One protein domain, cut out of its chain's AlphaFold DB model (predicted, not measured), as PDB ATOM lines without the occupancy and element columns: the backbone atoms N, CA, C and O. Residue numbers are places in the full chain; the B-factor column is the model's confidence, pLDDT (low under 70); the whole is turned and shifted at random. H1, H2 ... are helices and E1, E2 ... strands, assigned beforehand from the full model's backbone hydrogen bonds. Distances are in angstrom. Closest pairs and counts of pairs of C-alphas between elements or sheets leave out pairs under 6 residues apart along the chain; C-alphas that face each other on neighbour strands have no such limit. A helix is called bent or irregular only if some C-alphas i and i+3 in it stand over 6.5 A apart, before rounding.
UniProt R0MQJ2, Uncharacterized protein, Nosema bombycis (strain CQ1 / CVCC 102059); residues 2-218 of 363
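This is residues 2 to 218 of the 363 residues of an uncharacterized protein of Nosema bombycis (strain CQ1 / CVCC 102059) (UniProt R0MQJ2). Six long helices lie nearly lengthwise to one another in an up-and-down bundle, each running against the one before it in the chain, and make a flat slab of two rows: H1, H2 and H6 side by side in one, H4, H5 and H8 in the other. The short strand hairpin of E1 and E2 and the short H3 sit toward one end of the bundle, the small H7 lies at the other end between H6 and H8 along the chain, and residues 2 to 7 form a tail leading out from H1. The printed part has 217 residues, with eight named helices and two named strands in the order H1 H2 H3 H4 H5 E1 E2 H6 H7 H8; the two strands form an antiparallel sheet, and the class is mostly helix. It is compact, with a radius of gyration of the C-alphas of 18.1 A, and spans 54 by 46 by 21 A.

H1 takes residues 9 to 22, 19.7 A long, and its first C-alpha, of Pro 9, is at (194.289, 219.696, 154.897). H2, residues 28 to 54, is the longest helix at 38.6 A and ends with C-alpha 54 at (209.506, 211.343, 171.456). H3 is residues 63 to 68. H4, residues 89 to 111, measures 33.3 A, and H5, residues 119 to 140, 32.4 A. E1 is residues 146 to 148 and E2 residues 156 to 158. H6, residues 161 to 185, measures 36.1 A, and H7 is residues 188 to 191. H8, residues 194 to 214, measures 29.0 A and ends with C-alpha 214 at (196.528, 194.791, 172.122); it is neither bent nor irregular, but only just: C-alphas 211 and 214 are 6.1 A apart.

The hub is H2, which touches H1, H3, H5 and H6. H1 and H2 form a helical hairpin at a shallow tilt of 6 degrees, opposite ways; their closest C-alphas, of Thr 14 and Phe 35, are 5.7 A apart. H2 touches H6 at a shallow tilt of 12 degrees, opposite ways, closest at the C-alphas of Leu 44 and Gly 174, 5.5 A. H2 and H3 are a helical hairpin too, H2 touching H3 with residues 49 to 53 alone; the closest C-alphas are those of Ile 49 and Tyr 66, 7.5 A. H4 and H5, another helical hairpin, touch closest at the C-alphas of Pro 90 and Asp 136, 5.5 A. H5 and H8 touch and run the same way at a shallow tilt of 18 degrees, closest at the C-alphas of Lys 131 and Val 199, 5.0 A. H1 touches H4 at a shallow tilt of 26 degrees, the same way, closest at the C-alphas of Met 13 and Leu 99, 7.2 A. H2 and H5 only just touch, with 3 pairs of C-alphas within 8 A, and so do H6 and H8; H5 and H6 are near each other. H7 is close to but not clearly touching H5, with the C-alphas of Asp 120 and Gln 190 7.1 A apart. H1 and H8 are apart. In the hairpin of E1 and E2, N 147 and O 157 are 2.9 A apart and N 157 and O 147 2.8 A, within hydrogen-bond range. In H1 to H6 and H8 every O i to N i+4 pair is within hydrogen-bond range; H7 is too short for one.

The C-alphas farthest apart, of His 113 and Asp 218, are 59.8 A apart. The printed part has no cut. The link from H3 to H4, residues 69 to 88, is long, and in it residues 72 to 73 pair antiparallel with residues 76 to 77. The mean pLDDT of the printed part is 86.2; residues 2 to 7, 108 to 119 and 216 to 218 are under 70.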
ATOM      1  N   LEU A   2     211.481 230.134 152.401       27.52
ATOM      2  CA  LEU A   2     210.886 229.420 151.261       27.52
ATOM      3  C   LEU A   2     209.486 228.963 151.678       27.52
ATOM      4  O   LEU A   2     209.308 227.877 152.215       27.52
ATOM      5  N   THR A   3     208.507 229.839 151.486       33.41
ATOM      6  CA  THR A   3     207.079 229.518 151.559       33.41
ATOM      7  C   THR A   3     206.602 229.186 150.150       33.41
ATOM      8  O   THR A   3     206.239 230.081 149.391       33.41
ATOM      9  N   LEU A   4     206.625 227.901 149.797       32.59
ATOM     10  CA  LEU A   4     205.886 227.352 148.661       32.59
ATOM     11  C   LEU A   4     204.881 226.325 149.198       32.59
ATOM     12  O   LEU A   4     205.231 225.182 149.467       32.59
ATOM     13  N   GLY A   5     203.647 226.798 149.389       39.38
ATOM     14  CA  GLY A   5     202.423 226.104 148.975       39.38
ATOM     15  C   GLY A   5     202.161 224.693 149.490       39.38
ATOM     16  O   GLY A   5     201.850 223.827 148.680       39.38
ATOM     17  N   LEU A   6     202.234 224.462 150.799       49.56
ATOM     18  CA  LEU A   6     201.634 223.276 151.412       49.56
ATOM     19  C   LEU A   6     200.549 223.740 152.383       49.56
ATOM     20  O   LEU A   6     200.840 224.325 153.428       49.56
ATOM     21  N   GLU A   7     199.290 223.560 151.986       63.78
ATOM     22  CA  GLU A   7     198.146 223.812 152.857       63.78
ATOM     23  C   GLU A   7     197.901 222.584 153.733       63.78
ATOM     24  O   GLU A   7     197.761 221.468 153.240       63.78
ATOM     25  N   ASN A   8     197.828 222.805 155.047       81.75
ATOM     26  CA  ASN A   8     197.361 221.799 155.994       81.75
ATOM     27  C   ASN A   8     195.906 221.410 155.626       81.75
ATOM     28  O   ASN A   8     195.049 222.307 155.571       81.75
ATOM     29  N   PRO A   9     195.593 220.117 155.404       86.50
ATOM     30  CA  PRO A   9     194.289 219.696 154.897       86.50
ATOM     31  C   PRO A   9     193.180 219.991 155.888       86.50
ATOM     32  O   PRO A   9     192.085 220.351 155.473       86.50
ATOM     33  N   PHE A  10     193.452 219.899 157.190       90.94
ATOM     34  CA  PHE A  10     192.470 220.201 158.224       90.94
ATOM     35  C   PHE A  10     192.032 221.666 158.121       90.94
ATOM     36  O   PHE A  10     190.841 221.964 158.078       90.94
ATOM     37  N   ARG A  11     192.981 222.594 157.947       88.31
ATOM     38  CA  ARG A  11     192.659 224.013 157.742       88.31
ATOM     39  C   ARG A  11     191.901 224.253 156.436       88.31
ATOM     40  O   ARG A  11     190.948 225.036 156.425       88.31
ATOM     41  N   MET A  12     192.307 223.595 155.351       89.81
ATOM     42  CA  MET A  12     191.618 223.713 154.067       89.81
ATOM     43  C   MET A  12     190.174 223.196 154.160       89.81
ATOM     44  O   MET A  12     189.256 223.886 153.721       89.81
ATOM     45  N   MET A  13     189.951 222.023 154.759       91.88
ATOM     46  CA  MET A  13     188.615 221.454 154.955       91.88
ATOM     47  C   MET A  13     187.728 222.391 155.777       91.88
ATOM     48  O   MET A  13     186.606 222.682 155.364       91.88
ATOM     49  N   THR A  14     188.241 222.945 156.878       91.50
ATOM     50  CA  THR A  14     187.528 223.950 157.686       91.50
ATOM     51  C   THR A  14     187.121 225.156 156.839       91.50
ATOM     52  O   THR A  14     185.966 225.580 156.868       91.50
ATOM     53  N   TYR A  15     188.027 225.681 156.010       90.69
ATOM     54  CA  TYR A  15     187.696 226.774 155.095       90.69
ATOM     55  C   TYR A  15     186.610 226.381 154.082       90.69
ATOM     56  O   TYR A  15     185.679 227.149 153.847       90.69
ATOM     57  N   LYS A  16     186.671 225.171 153.514       89.00
ATOM     58  CA  LYS A  16     185.660 224.679 152.564       89.00
ATOM     59  C   LYS A  16     184.279 224.566 153.203       89.00
ATOM     60  O   LYS A  16     183.292 224.973 152.593       89.00
ATOM     61  N   TYR A  17     184.205 224.093 154.441       89.38
ATOM     62  CA  TYR A  17     182.951 224.042 155.190       89.38
ATOM     63  C   TYR A  17     182.390 225.432 155.499       89.38
ATOM     64  O   TYR A  17     181.196 225.667 155.299       89.38
ATOM     65  N   PHE A  18     183.251 226.384 155.867       90.69
ATOM     66  CA  PHE A  18     182.858 227.786 156.002       90.69
ATOM     67  C   PHE A  18     182.270 228.347 154.694       90.69
ATOM     68  O   PHE A  18     181.225 229.003 154.698       90.69
ATOM     69  N   GLU A  19     182.905 228.066 153.549       89.00
ATOM     70  CA  GLU A  19     182.401 228.484 152.236       89.00
ATOM     71  C   GLU A  19     181.022 227.886 151.931       89.00
ATOM     72  O   GLU A  19     180.118 228.621 151.522       89.00
ATOM     73  N   LEU A  20     180.827 226.585 152.172       87.06
ATOM     74  CA  LEU A  20     179.539 225.911 151.979       87.06
ATOM     75  C   LEU A  20     178.435 226.542 152.839       87.06
ATOM     76  O   LEU A  20     177.323 226.765 152.349       87.06
ATOM     77  N   ARG A  21     178.737 226.898 154.093       89.31
ATOM     78  CA  ARG A  21     177.794 227.602 154.974       89.31
ATOM     79  C   ARG A  21     177.491 229.010 154.468       89.31
ATOM     80  O   ARG A  21     176.326 229.407 154.428       89.31
ATOM     81  N   ARG A  22     178.503 229.768 154.028       88.88
ATOM     82  CA  ARG A  22     178.320 231.112 153.441       88.88
ATOM     83  C   ARG A  22     177.415 231.072 152.208       88.88
ATOM     84  O   ARG A  22     176.578 231.954 152.030       88.88
ATOM     85  N   LEU A  23     177.546 230.023 151.397       85.88
ATOM     86  CA  LEU A  23     176.704 229.748 150.230       85.88
ATOM     87  C   LEU A  23     175.334 229.139 150.588       85.88
ATOM     88  O   LEU A  23     174.572 228.789 149.689       85.88
ATOM     89  N   ARG A  24     175.007 229.016 151.884       85.06
ATOM     90  CA  ARG A  24     173.765 228.427 152.417       85.06
ATOM     91  C   ARG A  24     173.523 226.979 151.972       85.06
ATOM     92  O   ARG A  24     172.378 226.533 151.917       85.06
ATOM     93  N   LYS A  25     174.591 226.245 151.649       83.88
ATOM     94  CA  LYS A  25     174.528 224.837 151.225       83.88
ATOM     95  C   LYS A  25     174.430 223.884 152.411       83.88
ATOM     96  O   LYS A  25     173.737 222.879 152.303       83.88
ATOM     97  N   ILE A  26     175.042 224.258 153.531       85.62
ATOM     98  CA  ILE A  26     174.907 223.605 154.838       85.62
ATOM     99  C   ILE A  26     174.420 224.618 155.878       85.62
ATOM    100  O   ILE A  26     174.462 225.832 155.643       85.62
ATOM    101  N   ASN A  27     173.929 224.134 157.017       86.25
ATOM    102  CA  ASN A  27     173.519 224.992 158.126       86.25
ATOM    103  C   ASN A  27     174.670 225.215 159.135       86.25
ATOM    104  O   ASN A  27     175.732 224.607 159.032       86.25
ATOM    105  N   SER A  28     174.471 226.112 160.107       88.25
ATOM    106  CA  SER A  28     175.502 226.440 161.105       88.25
ATOM    107  C   SER A  28     175.866 225.263 162.023       88.25
ATOM    108  O   SER A  28     177.011 225.164 162.446       88.25
ATOM    109  N   ASN A  29     174.918 224.380 162.343       86.88
ATOM    110  CA  ASN A  29     175.182 223.202 163.173       86.88
ATOM    111  C   ASN A  29     176.054 222.193 162.417       86.88
ATOM    112  O   ASN A  29     176.975 221.639 163.008       86.88
ATOM    113  N   ASP A  30     175.825 222.018 161.114       86.50
ATOM    114  CA  ASP A  30     176.636 221.138 160.261       86.50
ATOM    115  C   ASP A  30     178.075 221.643 160.156       86.50
ATOM    116  O   ASP A  30     179.021 220.862 160.225       86.50
ATOM    117  N   GLU A  31     178.248 222.962 160.020       89.31
ATOM    118  CA  GLU A  31     179.564 223.605 160.026       89.31
ATOM    119  C   GLU A  31     180.294 223.334 161.349       89.31
ATOM    120  O   GLU A  31     181.424 222.850 161.334       89.31
ATOM    121  N   ILE A  32     179.635 223.579 162.487       88.62
ATOM    122  CA  ILE A  32     180.204 223.341 163.825       88.62
ATOM    123  C   ILE A  32     180.585 221.868 164.000       88.62
ATOM    124  O   ILE A  32     181.684 221.561 164.465       88.62
ATOM    125  N   PHE A  33     179.691 220.960 163.609       89.56
ATOM    126  CA  PHE A  33     179.927 219.521 163.640       89.56
ATOM    127  C   PHE A  33     181.157 219.132 162.809       89.56
ATOM    128  O   PHE A  33     182.038 218.419 163.291       89.56
ATOM    129  N   SER A  34     181.253 219.656 161.587       89.12
ATOM    130  CA  SER A  34     182.363 219.383 160.669       89.12
ATOM    131  C   SER A  34     183.687 219.894 161.209       89.12
ATOM    132  O   SER A  34     184.678 219.170 161.194       89.12
ATOM    133  N   PHE A  35     183.704 221.132 161.706       89.88
ATOM    134  CA  PHE A  35     184.908 221.771 162.227       89.88
ATOM    135  C   PHE A  35     185.501 220.977 163.369       89.88
ATOM    136  O   PHE A  35     186.701 220.744 163.400       89.88
ATOM    137  N   ALA A  36     184.665 220.535 164.294       87.94
ATOM    138  CA  ALA A  36     185.142 219.779 165.428       87.94
ATOM    139  C   ALA A  36     185.524 218.335 165.074       87.94
ATOM    140  O   ALA A  36     186.462 217.805 165.666       87.94
ATOM    141  N   ASN A  37     184.873 217.713 164.081       90.19
ATOM    142  CA  ASN A  37     185.357 216.442 163.537       90.19
ATOM    143  C   ASN A  37     186.766 216.613 162.938       90.19
ATOM    144  O   ASN A  37     187.673 215.856 163.269       90.19
ATOM    145  N   ILE A  38     186.971 217.648 162.120       92.38
ATOM    146  CA  ILE A  38     188.268 217.979 161.511       92.38
ATOM    147  C   ILE A  38     189.326 218.297 162.567       92.38
ATOM    148  O   ILE A  38     190.437 217.779 162.494       92.38
ATOM    149  N   ASP A  39     188.987 219.134 163.545       91.19
ATOM    150  CA  ASP A  39     189.889 219.516 164.629       91.19
ATOM    151  C   ASP A  39     190.303 218.289 165.444       91.19
ATOM    152  O   ASP A  39     191.485 218.074 165.695       91.19
ATOM    153  N   GLY A  40     189.353 217.401 165.752       92.00
ATOM    154  CA  GLY A  40     189.638 216.135 166.415       92.00
ATOM    155  C   GLY A  40     190.598 215.238 165.627       92.00
ATOM    156  O   GLY A  40     191.417 214.549 166.239       92.00
ATOM    157  N   LEU A  41     190.511 215.214 164.292       93.62
ATOM    158  CA  LEU A  41     191.439 214.461 163.439       93.62
ATOM    159  C   LEU A  41     192.827 215.108 163.411       93.62
ATOM    160  O   LEU A  41     193.827 214.402 163.523       93.62
ATOM    161  N   GLY A  42     192.890 216.440 163.339       93.00
ATOM    162  CA  GLY A  42     194.142 217.190 163.425       93.00
ATOM    163  C   GLY A  42     194.849 216.975 164.765       93.00
ATOM    164  O   GLY A  42     196.040 216.686 164.799       93.00
ATOM    165  N   GLN A  43     194.111 217.014 165.876       93.56
ATOM    166  CA  GLN A  43     194.658 216.717 167.200       93.56
ATOM    167  C   GLN A  43     195.172 215.277 167.314       93.56
ATOM    168  O   GLN A  43     196.195 215.045 167.956       93.56
ATOM    169  N   LEU A  44     194.470 214.304 166.719       94.94
ATOM    170  CA  LEU A  44     194.932 212.918 166.680       94.94
ATOM    171  C   LEU A  44     196.246 212.805 165.894       94.94
ATOM    172  O   LEU A  44     197.206 212.241 166.414       94.94
ATOM    173  N   PHE A  45     196.309 213.401 164.701       94.88
ATOM    174  CA  PHE A  45     197.522 213.439 163.884       94.88
ATOM    175  C   PHE A  45     198.717 214.007 164.659       94.88
ATOM    176  O   PHE A  45     199.758 213.360 164.749       94.88
ATOM    177  N   GLU A  46     198.556 215.177 165.280       93.06
ATOM    178  CA  GLU A  46     199.624 215.823 166.049       93.06
ATOM    179  C   GLU A  46     200.093 214.954 167.222       93.06
ATOM    180  O   GLU A  46     201.292 214.835 167.471       93.06
ATOM    181  N   LYS A  47     199.175 214.288 167.934       95.00
ATOM    182  CA  LYS A  47     199.549 213.361 169.014       95.00
ATOM    183  C   LYS A  47     200.358 212.174 168.494       95.00
ATOM    184  O   LYS A  47     201.358 211.824 169.114       95.00
ATOM    185  N   MET A  48     199.966 211.593 167.361       94.25
ATOM    186  CA  MET A  48     200.704 210.488 166.742       94.25
ATOM    187  C   MET A  48     202.098 210.929 166.276       94.25
ATOM    188  O   MET A  48     203.078 210.233 166.525       94.25
ATOM    189  N   ILE A  49     202.221 212.108 165.656       92.94
ATOM    190  CA  ILE A  49     203.520 212.678 165.265       92.94
ATOM    191  C   ILE A  49     204.410 212.916 166.485       92.94
ATOM    192  O   ILE A  49     205.593 212.581 166.457       92.94
ATOM    193  N   ASN A  50     203.854 213.474 167.558       92.56
ATOM    194  CA  ASN A  50     204.605 213.725 168.784       92.56
ATOM    195  C   ASN A  50     205.111 212.426 169.423       92.56
ATOM    196  O   ASN A  50     206.227 212.411 169.936       92.56
ATOM    197  N   GLU A  51     204.352 211.333 169.342       93.06
ATOM    198  CA  GLU A  51     204.833 210.019 169.784       93.06
ATOM    199  C   GLU A  51     206.035 209.545 168.961       93.06
ATOM    200  O   GLU A  51     207.018 209.078 169.528       93.06
ATOM    201  N   LEU A  52     206.020 209.739 167.635       90.94
ATOM    202  CA  LEU A  52     207.181 209.411 166.801       90.94
ATOM    203  C   LEU A  52     208.410 210.255 167.160       90.94
ATOM    204  O   LEU A  52     209.516 209.718 167.236       90.94
ATOM    205  N   ILE A  53     208.224 211.555 167.407       90.19
ATOM    206  CA  ILE A  53     209.299 212.484 167.796       90.19
ATOM    207  C   ILE A  53     209.906 212.095 169.148       90.19
ATOM    208  O   ILE A  53     211.121 212.148 169.309       90.19
ATOM    209  N   ASN A  54     209.070 211.703 170.108       89.19
ATOM    210  CA  ASN A  54     209.506 211.343 171.456       89.19
ATOM    211  C   ASN A  54     210.004 209.895 171.561       89.19
ATOM    212  O   ASN A  54     210.492 209.494 172.619       89.19
ATOM    213  N   SER A  55     209.872 209.105 170.492       87.25
ATOM    214  CA  SER A  55     210.364 207.733 170.463       87.25
ATOM    215  C   SER A  55     211.894 207.683 170.459       87.25
ATOM    216  O   SER A  55     212.580 208.554 169.919       87.25
ATOM    217  N   ASP A  56     212.429 206.594 171.007       83.12
ATOM    218  CA  ASP A  56     213.854 206.246 170.986       83.12
ATOM    219  C   ASP A  56     214.416 206.058 169.565       83.12
ATOM    220  O   ASP A  56     215.628 206.052 169.373       83.12
ATOM    221  N   MET A  57     213.539 205.925 168.568       82.25
ATOM    222  CA  MET A  57     213.876 205.701 167.160       82.25
ATOM    223  C   MET A  57     213.677 206.950 166.289       82.25
ATOM    224  O   MET A  57     213.768 206.858 165.064       82.25
ATOM    225  N   SER A  58     213.388 208.112 166.886       84.81
ATOM    226  CA  SER A  58     213.037 209.343 166.161       84.81
ATOM    227  C   SER A  58     214.076 209.766 165.117       84.81
ATOM    228  O   SER A  58     213.703 210.234 164.043       84.81
ATOM    229  N   GLU A  59     215.366 209.533 165.381       84.56
ATOM    230  CA  GLU A  59     216.473 209.837 164.459       84.56
ATOM    231  C   GLU A  59     216.463 208.981 163.183       84.56
ATOM    232  O   GLU A  59     217.027 209.371 162.159       84.56
ATOM    233  N   HIS A  60     215.814 207.819 163.229       87.81
ATOM    234  CA  HIS A  60     215.741 206.882 162.113       87.81
ATOM    235  C   HIS A  60     214.467 207.052 161.282       87.81
ATOM    236  O   HIS A  60     214.455 206.690 160.105       87.81
ATOM    237  N   ILE A  61     213.410 207.617 161.866       90.38
ATOM    238  CA  ILE A  61     212.096 207.780 161.241       90.38
ATOM    239  C   ILE A  61     212.090 209.007 160.319       90.38
ATOM    240  O   ILE A  61     212.524 210.095 160.702       90.38
ATOM    241  N   ASP A  62     211.537 208.877 159.109       92.38
ATOM    242  CA  ASP A  62     211.371 210.015 158.198       92.38
ATOM    243  C   ASP A  62     210.210 210.926 158.633       92.38
ATOM    244  O   ASP A  62     209.122 210.947 158.059       92.38
ATOM    245  N   LEU A  63     210.454 211.743 159.659       90.44
ATOM    246  CA  LEU A  63     209.489 212.731 160.152       90.44
ATOM    247  C   LEU A  63     209.081 213.753 159.079       90.44
ATOM    248  O   LEU A  63     208.010 214.356 159.178       90.44
ATOM    249  N   ARG A  64     209.911 213.979 158.048       89.75
ATOM    250  CA  ARG A  64     209.555 214.879 156.943       89.75
ATOM    251  C   ARG A  64     208.502 214.242 156.049       89.75
ATOM    252  O   ARG A  64     207.585 214.954 155.650       89.75
ATOM    253  N   TYR A  65     208.610 212.944 155.773       91.44
ATOM    254  CA  TYR A  65     207.564 212.186 155.091       91.44
ATOM    255  C   TYR A  65     206.238 212.280 155.854       91.44
ATOM    256  O   TYR A  65     205.249 212.726 155.283       91.44
ATOM    257  N   TYR A  66     206.223 211.991 157.159       91.62
ATOM    258  CA  TYR A  66     204.980 212.009 157.942       91.62
ATOM    259  C   TYR A  66     204.339 213.397 158.059       91.62
ATOM    260  O   TYR A  66     203.118 213.516 158.033       91.62
ATOM    261  N   ARG A  67     205.140 214.468 158.119       88.38
ATOM    262  CA  ARG A  67     204.618 215.847 158.085       88.38
ATOM    263  C   ARG A  67     204.015 216.230 156.734       88.38
ATOM    264  O   ARG A  67     203.102 217.047 156.709       88.38
ATOM    265  N   LYS A  68     204.530 215.667 155.639       89.88
ATOM    266  CA  LYS A  68     204.054 215.911 154.267       89.88
ATOM    267  C   LYS A  68     202.973 214.944 153.809       89.88
ATOM    268  O   LYS A  68     202.336 215.195 152.795       89.88
ATOM    269  N   LEU A  69     202.746 213.863 154.554       89.38
ATOM    270  CA  LEU A  69     201.768 212.821 154.242       89.38
ATOM    271  C   LEU A  69     200.386 213.404 153.910       89.38
ATOM    272  O   LEU A  69     199.669 212.897 153.060       89.38
ATOM    273  N   PHE A  70     200.051 214.509 154.563       88.62
ATOM    274  CA  PHE A  70     198.775 215.195 154.467       88.62
ATOM    275  C   PHE A  70     198.804 216.436 153.564       88.62
ATOM    276  O   PHE A  70     197.825 217.174 153.515       88.62
ATOM    277  N   ASP A  71     199.897 216.688 152.843       89.44
ATOM    278  CA  ASP A  71     200.009 217.814 151.919       89.44
ATOM    279  C   ASP A  71     198.899 217.774 150.867       89.44
ATOM    280  O   ASP A  71     198.659 216.743 150.240       89.44
ATOM    281  N   VAL A  72     198.262 218.918 150.621       86.88
ATOM    282  CA  VAL A  72     197.181 219.037 149.638       86.88
ATOM    283  C   VAL A  72     197.654 219.735 148.369       86.88
ATOM    284  O   VAL A  72     198.358 220.742 148.417       86.88
ATOM    285  N   GLU A  73     197.202 219.237 147.220       85.50
ATOM    286  CA  GLU A  73     197.314 219.889 145.920       85.50
ATOM    287  C   GLU A  73     195.985 219.790 145.168       85.50
ATOM    288  O   GLU A  73     195.384 218.723 145.061       85.50
ATOM    289  N   ASN A  74     195.489 220.923 144.663       83.50
ATOM    290  CA  ASN A  74     194.216 221.002 143.932       83.50
ATOM    291  C   ASN A  74     193.013 220.399 144.692       83.50
ATOM    292  O   ASN A  74     192.106 219.831 144.087       83.50
ATOM    293  N   GLY A  75     192.997 220.530 146.024       82.88
ATOM    294  CA  GLY A  75     191.920 220.024 146.880       82.88
ATOM    295  C   GLY A  75     191.973 218.523 147.178       82.88
ATOM    296  O   GLY A  75     191.061 218.020 147.825       82.88
ATOM    297  N   LYS A  76     193.025 217.819 146.745       87.75
ATOM    298  CA  LYS A  76     193.261 216.395 147.022       87.75
ATOM    299  C   LYS A  76     194.573 216.211 147.771       87.75
ATOM    300  O   LYS A  76     195.474 217.036 147.628       87.75
ATOM    301  N   LEU A  77     194.701 215.132 148.542       89.88
ATOM    302  CA  LEU A  77     196.008 214.767 149.087       89.88
ATOM    303  C   LEU A  77     196.984 214.557 147.926       89.88
ATOM    304  O   LEU A  77     196.646 213.942 146.910       89.88
ATOM    305  N   LYS A  78     198.194 215.099 148.057       86.12
ATOM    306  CA  LYS A  78     199.294 214.740 147.169       86.12
ATOM    307  C   LYS A  78     199.485 213.241 147.277       86.12
ATOM    308  O   LYS A  78     199.480 212.709 148.383       86.12
ATOM    309  N   ASN A  79     199.647 212.593 146.129       71.88
ATOM    310  CA  ASN A  79     199.699 211.143 146.038       71.88
ATOM    311  C   ASN A  79     200.964 210.622 146.742       71.88
ATOM    312  O   ASN A  79     202.036 210.533 146.141       71.88
ATOM    313  N   HIS A  80     200.842 210.357 148.040       78.25
ATOM    314  CA  HIS A  80     201.873 209.756 148.864       78.25
ATOM    315  C   HIS A  80     201.542 208.280 149.002       78.25
ATOM    316  O   HIS A  80     200.444 207.907 149.406       78.25
ATOM    317  N   PHE A  81     202.504 207.428 148.663       84.62
ATOM    318  CA  PHE A  81     202.354 206.005 148.902       84.62
ATOM    319  C   PHE A  81     202.492 205.728 150.402       84.62
ATOM    320  O   PHE A  81     203.575 205.914 150.958       84.62
ATOM    321  N   ILE A  82     201.410 205.272 151.035       90.94
ATOM    322  CA  ILE A  82     201.384 204.813 152.423       90.94
ATOM    323  C   ILE A  82     200.954 203.344 152.471       90.94
ATOM    324  O   ILE A  82     199.996 202.942 151.813       90.94
ATOM    325  N   TYR A  83     201.690 202.535 153.230       90.50
ATOM    326  CA  TYR A  83     201.412 201.108 153.375       90.50
ATOM    327  C   TYR A  83     200.297 200.874 154.401       90.50
ATOM    328  O   TYR A  83     200.158 201.647 155.344       90.50
ATOM    329  N   HIS A  84     199.527 199.795 154.237       91.44
ATOM    330  CA  HIS A  84     198.416 199.441 155.135       91.44
ATOM    331  C   HIS A  84     198.840 199.187 156.588       91.44
ATOM    332  O   HIS A  84     198.042 199.380 157.499       91.44
ATOM    333  N   ASP A  85     200.086 198.762 156.795       92.12
ATOM    334  CA  ASP A  85     200.696 198.520 158.102       92.12
ATOM    335  C   ASP A  85     201.358 199.782 158.696       92.12
ATOM    336  O   ASP A  85     201.979 199.728 159.756       92.12
ATOM    337  N   ASP A  86     201.237 200.939 158.040       93.81
ATOM    338  CA  ASP A  86     201.617 202.220 158.625       93.81
ATOM    339  C   ASP A  86     200.537 202.681 159.621       93.81
ATOM    340  O   ASP A  86     199.360 202.743 159.253       93.81
ATOM    341  N   PRO A  87     200.883 203.089 160.854       93.62
ATOM    342  CA  PRO A  87     199.886 203.522 161.832       93.62
ATOM    343  C   PRO A  87     199.094 204.759 161.378       93.62
ATOM    344  O   PRO A  87     197.996 204.994 161.878       93.62
ATOM    345  N   PHE A  88     199.610 205.548 160.428       94.81
ATOM    346  CA  PHE A  88     198.910 206.707 159.868       94.81
ATOM    347  C   PHE A  88     197.953 206.347 158.724       94.81
ATOM    348  O   PHE A  88     197.164 207.204 158.323       94.81
ATOM    349  N   TYR A  89     197.986 205.114 158.203       94.81
ATOM    350  CA  TYR A  89     197.197 204.705 157.039       94.81
ATOM    351  C   TYR A  89     195.685 204.923 157.216       94.81
ATOM    352  O   TYR A  89     195.092 205.588 156.358       94.81
ATOM    353  N   PRO A  90     195.044 204.480 158.320       95.25
ATOM    354  CA  PRO A  90     193.608 204.691 158.496       95.25
ATOM    355  C   PRO A  90     193.241 206.180 158.514       95.25
ATOM    356  O   PRO A  90     192.241 206.596 157.927       95.25
ATOM    357  N   LEU A  91     194.078 207.014 159.141       95.50
ATOM    358  CA  LEU A  91     193.852 208.456 159.202       95.50
ATOM    359  C   LEU A  91     194.036 209.121 157.832       95.50
ATOM    360  O   LEU A  91     193.226 209.970 157.459       95.50
ATOM    361  N   TYR A  92     195.062 208.720 157.074       95.25
ATOM    362  CA  TYR A  92     195.293 209.174 155.700       95.25
ATOM    363  C   TYR A  92     194.066 208.923 154.822       95.25
ATOM    364  O   TYR A  92     193.509 209.860 154.253       95.25
ATOM    365  N   ARG A  93     193.585 207.677 154.809       94.81
ATOM    366  CA  ARG A  93     192.387 207.248 154.076       94.81
ATOM    367  C   ARG A  93     191.137 208.008 154.488       94.81
ATOM    368  O   ARG A  93     190.338 208.407 153.647       94.81
ATOM    369  N   HIS A  94     190.961 208.238 155.786       95.31
ATOM    370  CA  HIS A  94     189.810 208.986 156.269       95.31
ATOM    371  C   HIS A  94     189.820 210.438 155.779       95.31
ATOM    372  O   HIS A  94     188.792 210.945 155.329       95.31
ATOM    373  N   VAL A  95     190.979 211.105 155.826       94.69
ATOM    374  CA  VAL A  95     191.129 212.472 155.308       94.69
ATOM    375  C   VAL A  95     190.932 212.511 153.793       94.69
ATOM    376  O   VAL A  95     190.254 213.412 153.304       94.69
ATOM    377  N   GLU A  96     191.460 211.533 153.057       94.25
ATOM    378  CA  GLU A  96     191.238 211.385 151.615       94.25
ATOM    379  C   GLU A  96     189.738 211.314 151.287       94.25
ATOM    380  O   GLU A  96     189.236 212.148 150.532       94.25
ATOM    381  N   ASN A  97     188.996 210.419 151.946       93.56
ATOM    382  CA  ASN A  97     187.553 210.266 151.747       93.56
ATOM    383  C   ASN A  97     186.771 211.553 152.072       93.56
ATOM    384  O   ASN A  97     185.869 211.947 151.334       93.56
ATOM    385  N   LEU A  98     187.131 212.252 153.155       93.00
ATOM    386  CA  LEU A  98     186.493 213.524 153.515       93.00
ATOM    387  C   LEU A  98     186.741 214.621 152.468       93.00
ATOM    388  O   LEU A  98     185.851 215.434 152.203       93.00
ATOM    389  N   LEU A  99     187.932 214.656 151.869       92.19
ATOM    390  CA  LEU A  99     188.273 215.594 150.798       92.19
ATOM    391  C   LEU A  99     187.541 215.279 149.491       92.19
ATOM    392  O   LEU A  99     187.089 216.198 148.796       92.19
ATOM    393  N   GLU A 100     187.385 213.997 149.166       90.62
ATOM    394  CA  GLU A 100     186.572 213.563 148.031       90.62
ATOM    395  C   GLU A 100     185.106 213.966 148.203       90.62
ATOM    396  O   GLU A 100     184.526 214.570 147.296       90.62
ATOM    397  N   ASP A 101     184.527 213.720 149.376       88.50
ATOM    398  CA  ASP A 101     183.147 214.104 149.676       88.50
ATOM    399  C   ASP A 101     182.947 215.618 149.613       88.50
ATOM    400  O   ASP A 101     181.989 216.097 149.005       88.50
ATOM    401  N   LEU A 102     183.884 216.402 150.155       87.75
ATOM    402  CA  LEU A 102     183.875 217.861 150.029       87.75
ATOM    403  C   LEU A 102     183.905 218.328 148.569       87.75
ATOM    404  O   LEU A 102     183.209 219.281 148.205       87.75
ATOM    405  N   SER A 103     184.698 217.662 147.731       85.31
ATOM    406  CA  SER A 103     184.792 217.974 146.303       85.31
ATOM    407  C   SER A 103     183.470 217.683 145.588       85.31
ATOM    408  O   SER A 103     182.955 218.552 144.882       85.31
ATOM    409  N   ARG A 104     182.854 216.525 145.861       83.50
ATOM    410  CA  ARG A 104     181.534 216.152 145.322       83.50
ATOM    411  C   ARG A 104     180.439 217.119 145.765       83.50
ATOM    412  O   ARG A 104     179.641 217.574 144.948       83.50
ATOM    413  N   LEU A 105     180.423 217.499 147.044       78.06
ATOM    414  CA  LEU A 105     179.462 218.471 147.577       78.06
ATOM    415  C   LEU A 105     179.596 219.831 146.887       78.06
ATOM    416  O   LEU A 105     178.588 220.473 146.583       78.06
ATOM    417  N   LYS A 106     180.825 220.263 146.594       76.06
ATOM    418  CA  LYS A 106     181.075 221.495 145.844       76.06
ATOM    419  C   LYS A 106     180.529 221.402 144.417       76.06
ATOM    420  O   LYS A 106     179.866 222.339 143.979       76.06
ATOM    421  N   GLU A 107     180.757 220.300 143.711       75.56
ATOM    422  CA  GLU A 107     180.253 220.093 142.345       75.56
ATOM    423  C   GLU A 107     178.721 220.114 142.290       75.56
ATOM    424  O   GLU A 107     178.141 220.879 141.515       75.56
ATOM    425  N   ILE A 108     178.061 219.375 143.190       69.94
ATOM    426  CA  ILE A 108     176.596 219.379 143.326       69.94
ATOM    427  C   ILE A 108     176.096 220.799 143.623       69.94
ATOM    428  O   ILE A 108     175.120 221.265 143.033       69.94
ATOM    429  N   SER A 109     176.796 221.529 144.497       65.06
ATOM    430  CA  SER A 109     176.407 222.888 144.876       65.06
ATOM    431  C   SER A 109     176.434 223.889 143.717       65.06
ATOM    432  O   SER A 109     175.619 224.817 143.731       65.06
ATOM    433  N   ILE A 110     177.344 223.701 142.752       69.44
ATOM    434  CA  ILE A 110     177.481 224.530 141.547       69.44
ATOM    435  C   ILE A 110     176.399 224.153 140.530       69.44
ATOM    436  O   ILE A 110     175.765 225.040 139.966       69.44
ATOM    437  N   ALA A 111     176.157 222.855 140.326       67.25
ATOM    438  CA  ALA A 111     175.165 222.365 139.369       67.25
ATOM    439  C   ALA A 111     173.726 222.738 139.769       67.25
ATOM    440  O   ALA A 111     172.916 223.133 138.931       67.25
ATOM    441  N   GLU A 112     173.404 222.669 141.060       64.81
ATOM    442  CA  GLU A 112     172.083 222.998 141.588       64.81
ATOM    443  C   GLU A 112     172.118 224.373 142.267       64.81
ATOM    444  O   GLU A 112     172.193 224.489 143.496       64.81
ATOM    445  N   HIS A 113     172.061 225.441 141.463       56.50
ATOM    446  CA  HIS A 113     172.324 226.819 141.899       56.50
ATOM    447  C   HIS A 113     171.531 227.302 143.134       56.50
ATOM    448  O   HIS A 113     171.979 228.237 143.787       56.50
ATOM    449  N   ASN A 114     170.438 226.643 143.540       55.59
ATOM    450  CA  ASN A 114     169.636 227.020 144.714       55.59
ATOM    451  C   ASN A 114     169.172 225.855 145.604       55.59
ATOM    452  O   ASN A 114     168.395 226.076 146.533       55.59
ATOM    453  N   LYS A 115     169.623 224.619 145.364       60.16
ATOM    454  CA  LYS A 115     169.219 223.501 146.223       60.16
ATOM    455  C   LYS A 115     170.127 223.458 147.449       60.16
ATOM    456  O   LYS A 115     171.357 223.482 147.335       60.16
ATOM    457  N   LYS A 116     169.503 223.469 148.625       60.44
ATOM    458  CA  LYS A 116     170.168 223.163 149.890       60.44
ATOM    459  C   LYS A 116     170.439 221.659 149.890       60.44
ATOM    460  O   LYS A 116     169.536 220.895 149.542       60.44
ATOM    461  N   ALA A 117     171.649 221.236 150.254       61.28
ATOM    462  CA  ALA A 117     171.882 219.818 150.494       61.28
ATOM    463  C   ALA A 117     170.918 219.365 151.600       61.28
ATOM    464  O   ALA A 117     170.671 220.119 152.550       61.28
ATOM    465  N   ASN A 118     170.330 218.173 151.470       67.56
ATOM    466  CA  ASN A 118     169.563 217.633 152.583       67.56
ATOM    467  C   ASN A 118     170.519 217.505 153.777       67.56
ATOM    468  O   ASN A 118     171.625 216.979 153.633       67.56
ATOM    469  N   ASN A 119     170.092 218.029 154.923       64.75
ATOM    470  CA  ASN A 119     170.890 218.098 156.138       64.75
ATOM    471  C   ASN A 119     171.465 216.724 156.510       64.75
ATOM    472  O   ASN A 119     172.633 216.577 156.868       64.75
ATOM    473  N   ASP A 120     170.639 215.700 156.318       79.19
ATOM    474  CA  ASP A 120     170.993 214.334 156.657       79.19
ATOM    475  C   ASP A 120     172.017 213.762 155.685       79.19
ATOM    476  O   ASP A 120     172.909 213.051 156.118       79.19
ATOM    477  N   THR A 121     171.972 214.105 154.393       81.69
ATOM    478  CA  THR A 121     172.951 213.611 153.406       81.69
ATOM    479  C   THR A 121     174.373 213.965 153.817       81.69
ATOM    480  O   THR A 121     175.278 213.140 153.713       81.69
ATOM    481  N   PHE A 122     174.563 215.179 154.326       83.44
ATOM    482  CA  PHE A 122     175.869 215.649 154.745       83.44
ATOM    483  C   PHE A 122     176.398 214.888 155.970       83.44
ATOM    484  O   PHE A 122     177.501 214.334 155.950       83.44
ATOM    485  N   VAL A 123     175.582 214.813 157.019       88.38
ATOM    486  CA  VAL A 123     175.928 214.094 158.249       88.38
ATOM    487  C   VAL A 123     176.141 212.605 157.978       88.38
ATOM    488  O   VAL A 123     177.116 212.033 158.465       88.38
ATOM    489  N   LYS A 124     175.304 211.991 157.136       90.88
ATOM    490  CA  LYS A 124     175.452 210.600 156.684       90.88
ATOM    491  C   LYS A 124     176.791 210.353 155.999       90.88
ATOM    492  O   LYS A 124     177.408 209.325 156.268       90.88
ATOM    493  N   SER A 125     177.271 211.290 155.178       90.00
ATOM    494  CA  SER A 125     178.586 211.198 154.523       90.00
ATOM    495  C   SER A 125     179.717 211.130 155.550       90.00
ATOM    496  O   SER A 125     180.525 210.202 155.539       90.00
ATOM    497  N   ILE A 126     179.731 212.062 156.514       91.25
ATOM    498  CA  ILE A 126     180.747 212.079 157.577       91.25
ATOM    499  C   ILE A 126     180.688 210.799 158.414       91.25
ATOM    500  O   ILE A 126     181.728 210.197 158.683       91.25
ATOM    501  N   LEU A 127     179.490 210.369 158.817       94.19
ATOM    502  CA  LEU A 127     179.310 209.151 159.606       94.19
ATOM    503  C   LEU A 127     179.759 207.903 158.836       94.19
ATOM    504  O   LEU A 127     180.436 207.051 159.406       94.19
ATOM    505  N   SER A 128     179.477 207.826 157.535       94.44
ATOM    506  CA  SER A 128     179.920 206.722 156.676       94.44
ATOM    507  C   SER A 128     181.444 206.667 156.564       94.44
ATOM    508  O   SER A 128     182.040 205.617 156.795       94.44
ATOM    509  N   ASN A 129     182.102 207.805 156.318       94.69
ATOM    510  CA  ASN A 129     183.567 207.865 156.285       94.69
ATOM    511  C   ASN A 129     184.193 207.516 157.630       94.69
ATOM    512  O   ASN A 129     185.280 206.941 157.688       94.69
ATOM    513  N   ARG A 130     183.524 207.881 158.722       95.19
ATOM    514  CA  ARG A 130     183.985 207.569 160.068       95.19
ATOM    515  C   ARG A 130     183.847 206.085 160.380       95.19
ATOM    516  O   ARG A 130     184.751 205.529 160.988       95.19
ATOM    517  N   LYS A 131     182.767 205.436 159.941       96.44
ATOM    518  CA  LYS A 131     182.628 203.979 160.024       96.44
ATOM    519  C   LYS A 131     183.806 203.292 159.330       96.44
ATOM    520  O   LYS A 131     184.477 202.493 159.971       96.44
ATOM    521  N   LEU A 132     184.100 203.667 158.082       95.69
ATOM    522  CA  LEU A 132     185.228 203.111 157.321       95.69
ATOM    523  C   LEU A 132     186.566 203.311 158.041       95.69
ATOM    524  O   LEU A 132     187.366 202.391 158.124       95.69
ATOM    525  N   PHE A 133     186.787 204.493 158.619       96.50
ATOM    526  CA  PHE A 133     187.978 204.765 159.424       96.50
ATOM    527  C   PHE A 133     188.101 203.826 160.630       96.50
ATOM    528  O   PHE A 133     189.184 203.316 160.902       96.50
ATOM    529  N   LEU A 134     187.002 203.580 161.346       96.44
ATOM    530  CA  LEU A 134     186.985 202.660 162.484       96.44
ATOM    531  C   LEU A 134     187.184 201.199 162.058       96.44
ATOM    532  O   LEU A 134     187.821 200.444 162.787       96.44
ATOM    533  N   GLU A 135     186.668 200.805 160.893       94.62
ATOM    534  CA  GLU A 135     186.899 199.476 160.311       94.62
ATOM    535  C   GLU A 135     188.369 199.299 159.906       94.62
ATOM    536  O   GLU A 135     188.981 198.308 160.300       94.62
ATOM    537  N   ASP A 136     188.956 200.281 159.210       94.69
ATOM    538  CA  ASP A 136     190.381 200.294 158.848       94.69
ATOM    539  C   ASP A 136     191.261 200.186 160.106       94.69
ATOM    540  O   ASP A 136     192.199 199.396 160.145       94.69
ATOM    541  N   LEU A 137     190.905 200.909 161.172       94.31
ATOM    542  CA  LEU A 137     191.575 200.801 162.466       94.31
ATOM    543  C   LEU A 137     191.408 199.432 163.115       94.31
ATOM    544  O   LEU A 137     192.370 198.910 163.656       94.31
ATOM    545  N   ASN A 138     190.215 198.842 163.090       91.38
ATOM    546  CA  ASN A 138     189.998 197.523 163.683       91.38
ATOM    547  C   ASN A 138     190.780 196.430 162.941       91.38
ATOM    548  O   ASN A 138     191.134 195.427 163.551       91.38
ATOM    549  N   MET A 139     191.056 196.631 161.649       87.75
ATOM    550  CA  MET A 139     191.900 195.736 160.859       87.75
ATOM    551  C   MET A 139     193.395 195.960 161.092       87.75
ATOM    552  O   MET A 139     194.139 194.995 161.024       87.75
ATOM    553  N   SER A 140     193.843 197.196 161.331       87.38
ATOM    554  CA  SER A 140     195.275 197.503 161.464       87.38
ATOM    555  C   SER A 140     195.775 197.521 162.909       87.38
ATOM    556  O   SER A 140     196.974 197.445 163.166       87.38
ATOM    557  N   MET A 141     194.888 197.734 163.877       81.19
ATOM    558  CA  MET A 141     195.263 197.862 165.279       81.19
ATOM    559  C   MET A 141     195.675 196.494 165.832       81.19
ATOM    560  O   MET A 141     195.108 195.468 165.481       81.19
ATOM    561  N   CYS A 142     196.674 196.489 166.713       79.00
ATOM    562  CA  CYS A 142     197.339 195.285 167.243       79.00
ATOM    563  C   CYS A 142     198.250 194.547 166.249       79.00
ATOM    564  O   CYS A 142     199.069 193.741 166.690       79.00
ATOM    565  N   ASP A 143     198.200 194.871 164.957       80.75
ATOM    566  CA  ASP A 143     199.148 194.344 163.980       80.75
ATOM    567  C   ASP A 143     200.534 194.985 164.117       80.75
ATOM    568  O   ASP A 143     200.761 195.969 164.829       80.75
ATOM    569  N   LYS A 144     201.516 194.400 163.430       86.38
ATOM    570  CA  LYS A 144     202.852 194.985 163.352       86.38
ATOM    571  C   LYS A 144     202.788 196.282 162.560       86.38
ATOM    572  O   LYS A 144     202.556 196.257 161.359       86.38
ATOM    573  N   TYR A 145     203.058 197.394 163.234       91.62
ATOM    574  CA  TYR A 145     203.290 198.657 162.553       91.62
ATOM    575  C   TYR A 145     204.675 198.705 161.952       91.62
ATOM    576  O   TYR A 145     205.641 198.353 162.627       91.62
ATOM    577  N   SER A 146     204.773 199.230 160.739       92.94
ATOM    578  CA  SER A 146     206.047 199.583 160.133       92.94
ATOM    579  C   SER A 146     206.087 201.081 159.833       92.94
ATOM    580  O   SER A 146     205.073 201.688 159.491       92.94
ATOM    581  N   LEU A 147     207.253 201.704 160.001       93.12
ATOM    582  CA  LEU A 147     207.463 203.136 159.772       93.12
ATOM    583  C   LEU A 147     208.521 203.372 158.702       93.12
ATOM    584  O   LEU A 147     209.514 202.651 158.642       93.12
ATOM    585  N   LYS A 148     208.348 204.419 157.892       92.44
ATOM    586  CA  LYS A 148     209.324 204.804 156.870       92.44
ATOM    587  C   LYS A 148     210.604 205.351 157.506       92.44
ATOM    588  O   LYS A 148     210.548 206.238 158.362       92.44
ATOM    589  N   LEU A 149     211.751 204.854 157.044       90.19
ATOM    590  CA  LEU A 149     213.073 205.292 157.491       90.19
ATOM    591  C   LEU A 149     213.640 206.441 156.643       90.19
ATOM    592  O   LEU A 149     213.309 206.594 155.470       90.19
ATOM    593  N   VAL A 150     214.551 207.227 157.229       86.75
ATOM    594  CA  VAL A 150     215.259 208.330 156.543       86.75
ATOM    595  C   VAL A 150     216.220 207.826 155.460       86.75
ATOM    596  O   VAL A 150     216.461 208.517 154.472       86.75
ATOM    597  N   VAL A 151     216.824 206.654 155.677       75.25
ATOM    598  CA  VAL A 151     218.051 206.227 154.984       75.25
ATOM    599  C   VAL A 151     217.785 205.690 153.573       75.25
ATOM    600  O   VAL A 151     218.617 205.895 152.691       75.25
ATOM    601  N   CYS A 152     216.635 205.052 153.328       72.31
ATOM    602  CA  CYS A 152     216.334 204.407 152.050       72.31
ATOM    603  C   CYS A 152     214.864 204.605 151.651       72.31
ATOM    604  O   CYS A 152     213.979 204.600 152.505       72.31
ATOM    605  N   CYS A 153     214.599 204.788 150.353       70.69
ATOM    606  CA  CYS A 153     213.309 205.272 149.843       70.69
ATOM    607  C   CYS A 153     212.114 204.368 150.193       70.69
ATOM    608  O   CYS A 153     211.007 204.893 150.346       70.69
ATOM    609  N   ASP A 154     212.359 203.074 150.414       77.88
ATOM    610  CA  ASP A 154     211.323 202.063 150.661       77.88
ATOM    611  C   ASP A 154     211.591 201.203 151.906       77.88
ATOM    612  O   ASP A 154     210.804 200.310 152.219       77.88
ATOM    613  N   GLU A 155     212.682 201.452 152.638       86.88
ATOM    614  CA  GLU A 155     212.939 200.700 153.866       86.88
ATOM    615  C   GLU A 155     211.970 201.125 154.965       86.88
ATOM    616  O   GLU A 155     211.750 202.315 155.235       86.88
ATOM    617  N   ARG A 156     211.399 200.111 155.616       90.62
ATOM    618  CA  ARG A 156     210.461 200.277 156.714       90.62
ATOM    619  C   ARG A 156     210.962 199.527 157.931       90.62
ATOM    620  O   ARG A 156     211.561 198.459 157.822       90.62
ATOM    621  N   PHE A 157     210.721 200.118 159.088       88.88
ATOM    622  CA  PHE A 157     211.127 199.583 160.373       88.88
ATOM    623  C   PHE A 157     209.910 199.160 161.176       88.88
ATOM    624  O   PHE A 157     209.032 199.986 161.433       88.88
ATOM    625  N   ASP A 158     209.893 197.900 161.602       91.19
ATOM    626  CA  ASP A 158     208.872 197.372 162.499       91.19
ATOM    627  C   ASP A 158     208.945 198.080 163.854       91.19
ATOM    628  O   ASP A 158     209.938 198.001 164.583       91.19
ATOM    629  N   LEU A 159     207.866 198.761 164.222       89.00
ATOM    630  CA  LEU A 159     207.759 199.462 165.486       89.00
ATOM    631  C   LEU A 159     207.808 198.460 166.647       89.00
ATOM    632  O   LEU A 159     207.036 197.496 166.710       89.00
ATOM    633  N   LYS A 160     208.706 198.717 167.605       88.19
ATOM    634  CA  LYS A 160     208.826 197.919 168.832       88.19
ATOM    635  C   LYS A 160     207.483 197.853 169.570       88.19
ATOM    636  O   LYS A 160     206.725 198.823 169.572       88.19
ATOM    637  N   LYS A 161     207.236 196.733 170.262       86.06
ATOM    638  CA  LYS A 161     205.991 196.458 171.008       86.06
ATOM    639  C   LYS A 161     205.571 197.623 171.913       86.06
ATOM    640  O   LYS A 161     204.431 198.061 171.840       86.06
ATOM    641  N   GLU A 162     206.490 198.168 172.708       86.56
ATOM    642  CA  GLU A 162     206.196 199.275 173.631       86.56
ATOM    643  C   GLU A 162     205.684 200.531 172.909       86.56
ATOM    644  O   GLU A 162     204.668 201.103 173.298       86.56
ATOM    645  N   ASN A 163     206.345 200.928 171.819       87.50
ATOM    646  CA  ASN A 163     205.948 202.095 171.028       87.50
ATOM    647  C   ASN A 163     204.642 201.828 170.259       87.50
ATOM    648  O   ASN A 163     203.813 202.725 170.123       87.50
ATOM    649  N   ARG A 164     204.410 200.586 169.808       88.69
ATOM    650  CA  ARG A 164     203.135 200.172 169.206       88.69
ATOM    651  C   ARG A 164     201.975 200.312 170.194       88.69
ATOM    652  O   ARG A 164     200.945 200.872 169.829       88.69
ATOM    653  N   ILE A 165     202.141 199.841 171.431       87.75
ATOM    654  CA  ILE A 165     201.111 199.954 172.475       87.75
ATOM    655  C   ILE A 165     200.789 201.429 172.745       87.75
ATOM    656  O   ILE A 165     199.618 201.801 172.715       87.75
ATOM    657  N   LYS A 166     201.810 202.285 172.907       90.19
ATOM    658  CA  LYS A 166     201.612 203.734 173.091       90.19
ATOM    659  C   LYS A 166     200.882 204.377 171.913       90.19
ATOM    660  O   LYS A 166     199.944 205.145 172.121       90.19
ATOM    661  N   MET A 167     201.271 204.038 170.682       92.19
ATOM    662  CA  MET A 167     200.603 204.531 169.477       92.19
ATOM    663  C   MET A 167     199.123 204.131 169.461       92.19
ATOM    664  O   MET A 167     198.255 204.973 169.235       92.19
ATOM    665  N   ASN A 168     198.815 202.871 169.774       92.19
ATOM    666  CA  ASN A 168     197.432 202.411 169.837       92.19
ATOM    667  C   ASN A 168     196.628 203.100 170.947       92.19
ATOM    668  O   ASN A 168     195.478 203.474 170.718       92.19
ATOM    669  N   ASP A 169     197.223 203.310 172.123       92.00
ATOM    670  CA  ASP A 169     196.586 204.037 173.223       92.00
ATOM    671  C   ASP A 169     196.239 205.476 172.811       92.00
ATOM    672  O   ASP A 169     195.129 205.948 173.077       92.00
ATOM    673  N   ILE A 170     197.151 206.168 172.117       94.81
ATOM    674  CA  ILE A 170     196.918 207.514 171.572       94.81
ATOM    675  C   ILE A 170     195.743 207.506 170.594       94.81
ATOM    676  O   ILE A 170     194.835 208.339 170.711       94.81
ATOM    677  N   ILE A 171     195.739 206.555 169.659       94.88
ATOM    678  CA  ILE A 171     194.683 206.399 168.660       94.88
ATOM    679  C   ILE A 171     193.333 206.161 169.346       94.88
ATOM    680  O   ILE A 171     192.381 206.910 169.109       94.88
ATOM    681  N   LEU A 172     193.250 205.195 170.263       94.38
ATOM    682  CA  LEU A 172     192.009 204.867 170.960       94.38
ATOM    683  C   LEU A 172     191.490 206.040 171.805       94.38
ATOM    684  O   LEU A 172     190.288 206.314 171.811       94.38
ATOM    685  N   GLN A 173     192.368 206.763 172.504       94.12
ATOM    686  CA  GLN A 173     191.980 207.958 173.263       94.12
ATOM    687  C   GLN A 173     191.453 209.077 172.356       94.12
ATOM    688  O   GLN A 173     190.467 209.744 172.700       94.12
ATOM    689  N   GLY A 174     192.086 209.281 171.197       94.06
ATOM    690  CA  GLY A 174     191.631 210.228 170.184       94.06
ATOM    691  C   GLY A 174     190.228 209.887 169.685       94.06
ATOM    692  O   GLY A 174     189.327 210.728 169.740       94.06
ATOM    693  N   ILE A 175     190.005 208.630 169.303       94.12
ATOM    694  CA  ILE A 175     188.706 208.150 168.816       94.12
ATOM    695  C   ILE A 175     187.632 208.255 169.899       94.12
ATOM    696  O   ILE A 175     186.549 208.761 169.620       94.12
ATOM    697  N   LYS A 176     187.930 207.858 171.144       94.25
ATOM    698  CA  LYS A 176     187.010 207.997 172.290       94.25
ATOM    699  C   LYS A 176     186.538 209.433 172.476       94.25
ATOM    700  O   LYS A 176     185.356 209.680 172.719       94.25
ATOM    701  N   SER A 177     187.462 210.382 172.367       91.50
ATOM    702  CA  SER A 177     187.160 211.808 172.505       91.50
ATOM    703  C   SER A 177     186.229 212.283 171.389       91.50
ATOM    704  O   SER A 177     185.215 212.925 171.655       91.50
ATOM    705  N   GLN A 178     186.517 211.890 170.151       90.44
ATOM    706  CA  GLN A 178     185.667 212.212 169.010       90.44
ATOM    707  C   GLN A 178     184.300 211.497 169.054       90.44
ATOM    708  O   GLN A 178     183.296 212.070 168.645       90.44
ATOM    709  N   GLN A 179     184.213 210.277 169.596       91.31
ATOM    710  CA  GLN A 179     182.941 209.561 169.729       91.31
ATOM    711  C   GLN A 179     182.006 210.253 170.724       91.31
ATOM    712  O   GLN A 179     180.817 210.414 170.462       91.31
ATOM    713  N   ARG A 180     182.553 210.736 171.847       89.81
ATOM    714  CA  ARG A 180     181.803 211.580 172.793       89.81
ATOM    715  C   ARG A 180     181.306 212.855 172.122       89.81
ATOM    716  O   ARG A 180     180.173 213.262 172.359       89.81
ATOM    717  N   PHE A 181     182.144 213.460 171.284       86.69
ATOM    718  CA  PHE A 181     181.787 214.656 170.537       86.69
ATOM    719  C   PHE A 181     180.591 214.416 169.601       86.69
ATOM    720  O   PHE A 181     179.639 215.194 169.641       86.69
ATOM    721  N   LEU A 182     180.587 213.321 168.827       87.31
ATOM    722  CA  LEU A 182     179.453 212.972 167.960       87.31
ATOM    723  C   LEU A 182     178.133 212.941 168.734       87.31
ATOM    724  O   LEU A 182     177.150 213.548 168.314       87.31
ATOM    725  N   THR A 183     178.125 212.268 169.885       87.25
ATOM    726  CA  THR A 183     176.926 212.138 170.719       87.25
ATOM    727  C   THR A 183     176.409 213.494 171.198       87.25
ATOM    728  O   THR A 183     175.199 213.664 171.316       87.25
ATOM    729  N   ILE A 184     177.294 214.459 171.462       87.19
ATOM    730  CA  ILE A 184     176.924 215.796 171.952       87.19
ATOM    731  C   ILE A 184     176.409 216.696 170.821       87.19
ATOM    732  O   ILE A 184     175.473 217.462 171.044       87.19
ATOM    733  N   HIS A 185     177.009 216.624 169.631       86.81
ATOM    734  CA  HIS A 185     176.789 217.614 168.569       86.81
ATOM    735  C   HIS A 185     175.764 217.219 167.506       86.81
ATOM    736  O   HIS A 185     175.281 218.094 166.791       86.81
ATOM    737  N   LEU A 186     175.410 215.939 167.410       88.88
ATOM    738  CA  LEU A 186     174.314 215.496 166.552       88.88
ATOM    739  C   LEU A 186     172.958 215.731 167.226       88.88
ATOM    740  O   LEU A 186     172.811 215.555 168.442       88.88
ATOM    741  N   SER A 187     171.959 216.122 166.430       88.31
ATOM    742  CA  SER A 187     170.574 216.220 166.899       88.31
ATOM    743  C   SER A 187     170.004 214.842 167.257       88.31
ATOM    744  O   SER A 187     170.562 213.811 166.889       88.31
ATOM    745  N   GLU A 188     168.871 214.813 167.964       89.38
ATOM    746  CA  GLU A 188     168.195 213.551 168.294       89.38
ATOM    747  C   GLU A 188     167.845 212.744 167.036       89.38
ATOM    748  O   GLU A 188     168.180 211.565 166.965       89.38
ATOM    749  N   ASP A 189     167.284 213.393 166.013       89.06
ATOM    750  CA  ASP A 189     166.946 212.743 164.742       89.06
ATOM    751  C   ASP A 189     168.199 212.203 164.031       89.06
ATOM    752  O   ASP A 189     168.204 211.089 163.516       89.06
ATOM    753  N   GLN A 190     169.311 212.949 164.065       90.00
ATOM    754  CA  GLN A 190     170.579 212.514 163.473       90.00
ATOM    755  C   GLN A 190     171.209 211.329 164.220       90.00
ATOM    756  O   GLN A 190     171.907 210.520 163.610       90.00
ATOM    757  N   ARG A 191     170.954 211.193 165.527       92.06
ATOM    758  CA  ARG A 191     171.375 210.026 166.321       92.06
ATOM    759  C   ARG A 191     170.528 208.779 166.055       92.06
ATOM    760  O   ARG A 191     170.940 207.689 166.436       92.06
ATOM    761  N   GLN A 192     169.374 208.915 165.408       92.81
ATOM    762  CA  GLN A 192     168.535 207.782 164.996       92.81
ATOM    763  C   GLN A 192     168.887 207.260 163.597       92.81
ATOM    764  O   GLN A 192     168.344 206.242 163.175       92.81
ATOM    765  N   LEU A 193     169.793 207.930 162.879       93.81
ATOM    766  CA  LEU A 193     170.273 207.480 161.575       93.81
ATOM    767  C   LEU A 193     171.017 206.143 161.688       93.81
ATOM    768  O   LEU A 193     171.863 205.970 162.570       93.81
ATOM    769  N   ASP A 194     170.781 205.242 160.732       95.75
ATOM    770  CA  ASP A 194     171.485 203.956 160.638       95.75
ATOM    771  C   ASP A 194     173.008 204.147 160.599       95.75
ATOM    772  O   ASP A 194     173.764 203.381 161.195       95.75
ATOM    773  N   GLU A 195     173.484 205.204 159.938       96.06
ATOM    774  CA  GLU A 195     174.902 205.548 159.870       96.06
ATOM    775  C   GLU A 195     175.491 205.848 161.258       96.06
ATOM    776  O   GLU A 195     176.616 205.441 161.544       96.06
ATOM    777  N   PHE A 196     174.733 206.500 162.148       95.38
ATOM    778  CA  PHE A 196     175.182 206.767 163.517       95.38
ATOM    779  C   PHE A 196     175.227 205.480 164.343       95.38
ATOM    780  O   PHE A 196     176.233 205.210 165.000       95.38
ATOM    781  N   VAL A 197     174.173 204.661 164.265       95.38
ATOM    782  CA  VAL A 197     174.105 203.363 164.956       95.38
ATOM    783  C   VAL A 197     175.275 202.470 164.533       95.38
ATOM    784  O   VAL A 197     175.950 201.889 165.381       95.38
ATOM    785  N   ASN A 198     175.584 202.429 163.236       96.44
ATOM    786  CA  ASN A 198     176.714 201.671 162.711       96.44
ATOM    787  C   ASN A 198     178.060 202.162 163.258       96.44
ATOM    788  O   ASN A 198     178.873 201.340 163.673       96.44
ATOM    789  N   VAL A 199     178.297 203.478 163.307       96.88
ATOM    790  CA  VAL A 199     179.531 204.038 163.890       96.88
ATOM    791  C   VAL A 199     179.693 203.612 165.351       96.88
ATOM    792  O   VAL A 199     180.796 203.248 165.753       96.88
ATOM    793  N   ILE A 200     178.610 203.627 166.136       95.94
ATOM    794  CA  ILE A 200     178.631 203.191 167.540       95.94
ATOM    795  C   ILE A 200     179.008 201.707 167.639       95.94
ATOM    796  O   ILE A 200     179.943 201.375 168.361       95.94
ATOM    797  N   MET A 201     178.349 200.832 166.871       96.12
ATOM    798  CA  MET A 201     178.622 199.387 166.898       96.12
ATOM    799  C   MET A 201     180.063 199.048 166.492       96.12
ATOM    800  O   MET A 201     180.723 198.229 167.136       96.12
ATOM    801  N   VAL A 202     180.578 199.680 165.430       96.38
ATOM    802  CA  VAL A 202     181.964 199.456 164.987       96.38
ATOM    803  C   VAL A 202     182.953 199.973 166.034       96.38
ATOM    804  O   VAL A 202     183.950 199.310 166.312       96.38
ATOM    805  N   PHE A 203     182.671 201.114 166.666       96.50
ATOM    806  CA  PHE A 203     183.510 201.638 167.741       96.50
ATOM    807  C   PHE A 203     183.560 200.701 168.960       96.50
ATOM    808  O   PHE A 203     184.645 200.451 169.484       96.50
ATOM    809  N   GLU A 204     182.421 200.152 169.392       95.00
ATOM    810  CA  GLU A 204     182.364 199.175 170.491       95.00
ATOM    811  C   GLU A 204     183.178 197.916 170.162       95.00
ATOM    812  O   GLU A 204     183.940 197.429 170.999       95.00
ATOM    813  N   THR A 205     183.082 197.442 168.917       93.75
ATOM    814  CA  THR A 205     183.870 196.302 168.423       93.75
ATOM    815  C   THR A 205     185.367 196.601 168.481       93.75
ATOM    816  O   THR A 205     186.123 195.818 169.050       93.75
ATOM    817  N   LEU A 206     185.796 197.758 167.967       93.62
ATOM    818  CA  LEU A 206     187.191 198.205 168.021       93.62
ATOM    819  C   LEU A 206     187.710 198.283 169.464       93.62
ATOM    820  O   LEU A 206     188.812 197.820 169.758       93.62
ATOM    821  N   GLU A 207     186.929 198.863 170.379       93.31
ATOM    822  CA  GLU A 207     187.318 198.979 171.786       93.31
ATOM    823  C   GLU A 207     187.483 197.602 172.445       93.31
ATOM    824  O   GLU A 207     188.432 197.390 173.207       93.31
ATOM    825  N   MET A 208     186.593 196.654 172.145       90.12
ATOM    826  CA  MET A 208     186.716 195.275 172.612       90.12
ATOM    827  C   MET A 208     187.975 194.600 172.057       90.12
ATOM    828  O   MET A 208     188.768 194.090 172.853       90.12
ATOM    829  N   SER A 209     188.187 194.653 170.737       87.44
ATOM    830  CA  SER A 209     189.371 194.094 170.068       87.44
ATOM    831  C   SER A 209     190.658 194.632 170.688       87.44
ATOM    832  O   SER A 209     191.540 193.863 171.059       87.44
ATOM    833  N   PHE A 210     190.743 195.947 170.899       88.38
ATOM    834  CA  PHE A 210     191.913 196.569 171.509       88.38
ATOM    835  C   PHE A 210     192.184 196.050 172.928       88.38
ATOM    836  O   PHE A 210     193.306 195.666 173.264       88.38
ATOM    837  N   ASN A 211     191.159 196.023 173.780       86.88
ATOM    838  CA  ASN A 211     191.328 195.601 175.169       86.88
ATOM    839  C   ASN A 211     191.714 194.119 175.291       86.88
ATOM    840  O   ASN A 211     192.457 193.765 176.204       86.88
ATOM    841  N   GLN A 212     191.213 193.271 174.391       84.12
ATOM    842  CA  GLN A 212     191.484 191.833 174.404       84.12
ATOM    843  C   GLN A 212     192.826 191.480 173.756       84.12
ATOM    844  O   GLN A 212     193.548 190.649 174.297       84.12
ATOM    845  N   LEU A 213     193.162 192.110 172.626       81.44
ATOM    846  CA  LEU A 213     194.273 191.685 171.768       81.44
ATOM    847  C   LEU A 213     195.529 192.551 171.929       81.44
ATOM    848  O   LEU A 213     196.632 192.021 171.932       81.44
ATOM    849  N   CYS A 214     195.384 193.869 172.091       80.31
ATOM    850  CA  CYS A 214     196.528 194.791 172.122       80.31
ATOM    851  C   CYS A 214     197.091 195.018 173.527       80.31
ATOM    852  O   CYS A 214     198.298 195.178 173.705       80.31
ATOM    853  N   ARG A 215     196.213 195.163 174.528       71.50
ATOM    854  CA  ARG A 215     196.614 195.678 175.849       71.50
ATOM    855  C   ARG A 215     197.270 194.616 176.733       71.50
ATOM    856  O   ARG A 215     198.094 194.951 177.575       71.50
ATOM    857  N   ASN A 216     196.924 193.353 176.495       62.81
ATOM    858  CA  ASN A 216     197.372 192.190 177.253       62.81
ATOM    859  C   ASN A 216     198.057 191.166 176.329       62.81
ATOM    860  O   ASN A 216     197.728 189.985 176.361       62.81
ATOM    861  N   GLU A 217     199.022 191.582 175.508       54.91
ATOM    862  CA  GLU A 217     199.823 190.666 174.664       54.91
ATOM    863  C   GLU A 217     200.749 189.706 175.478       54.91
ATOM    864  O   GLU A 217     201.764 189.247 174.959       54.91
ATOM    865  N   ASP A 218     200.453 189.438 176.758       49.59
ATOM    866  CA  ASP A 218     201.077 188.385 177.584       49.59
ATOM    867  C   ASP A 218     200.244 187.091 177.610       49.59
ATOM    868  O   ASP A 218     200.669 186.091 178.191       49.59
TER     869      ASP A 218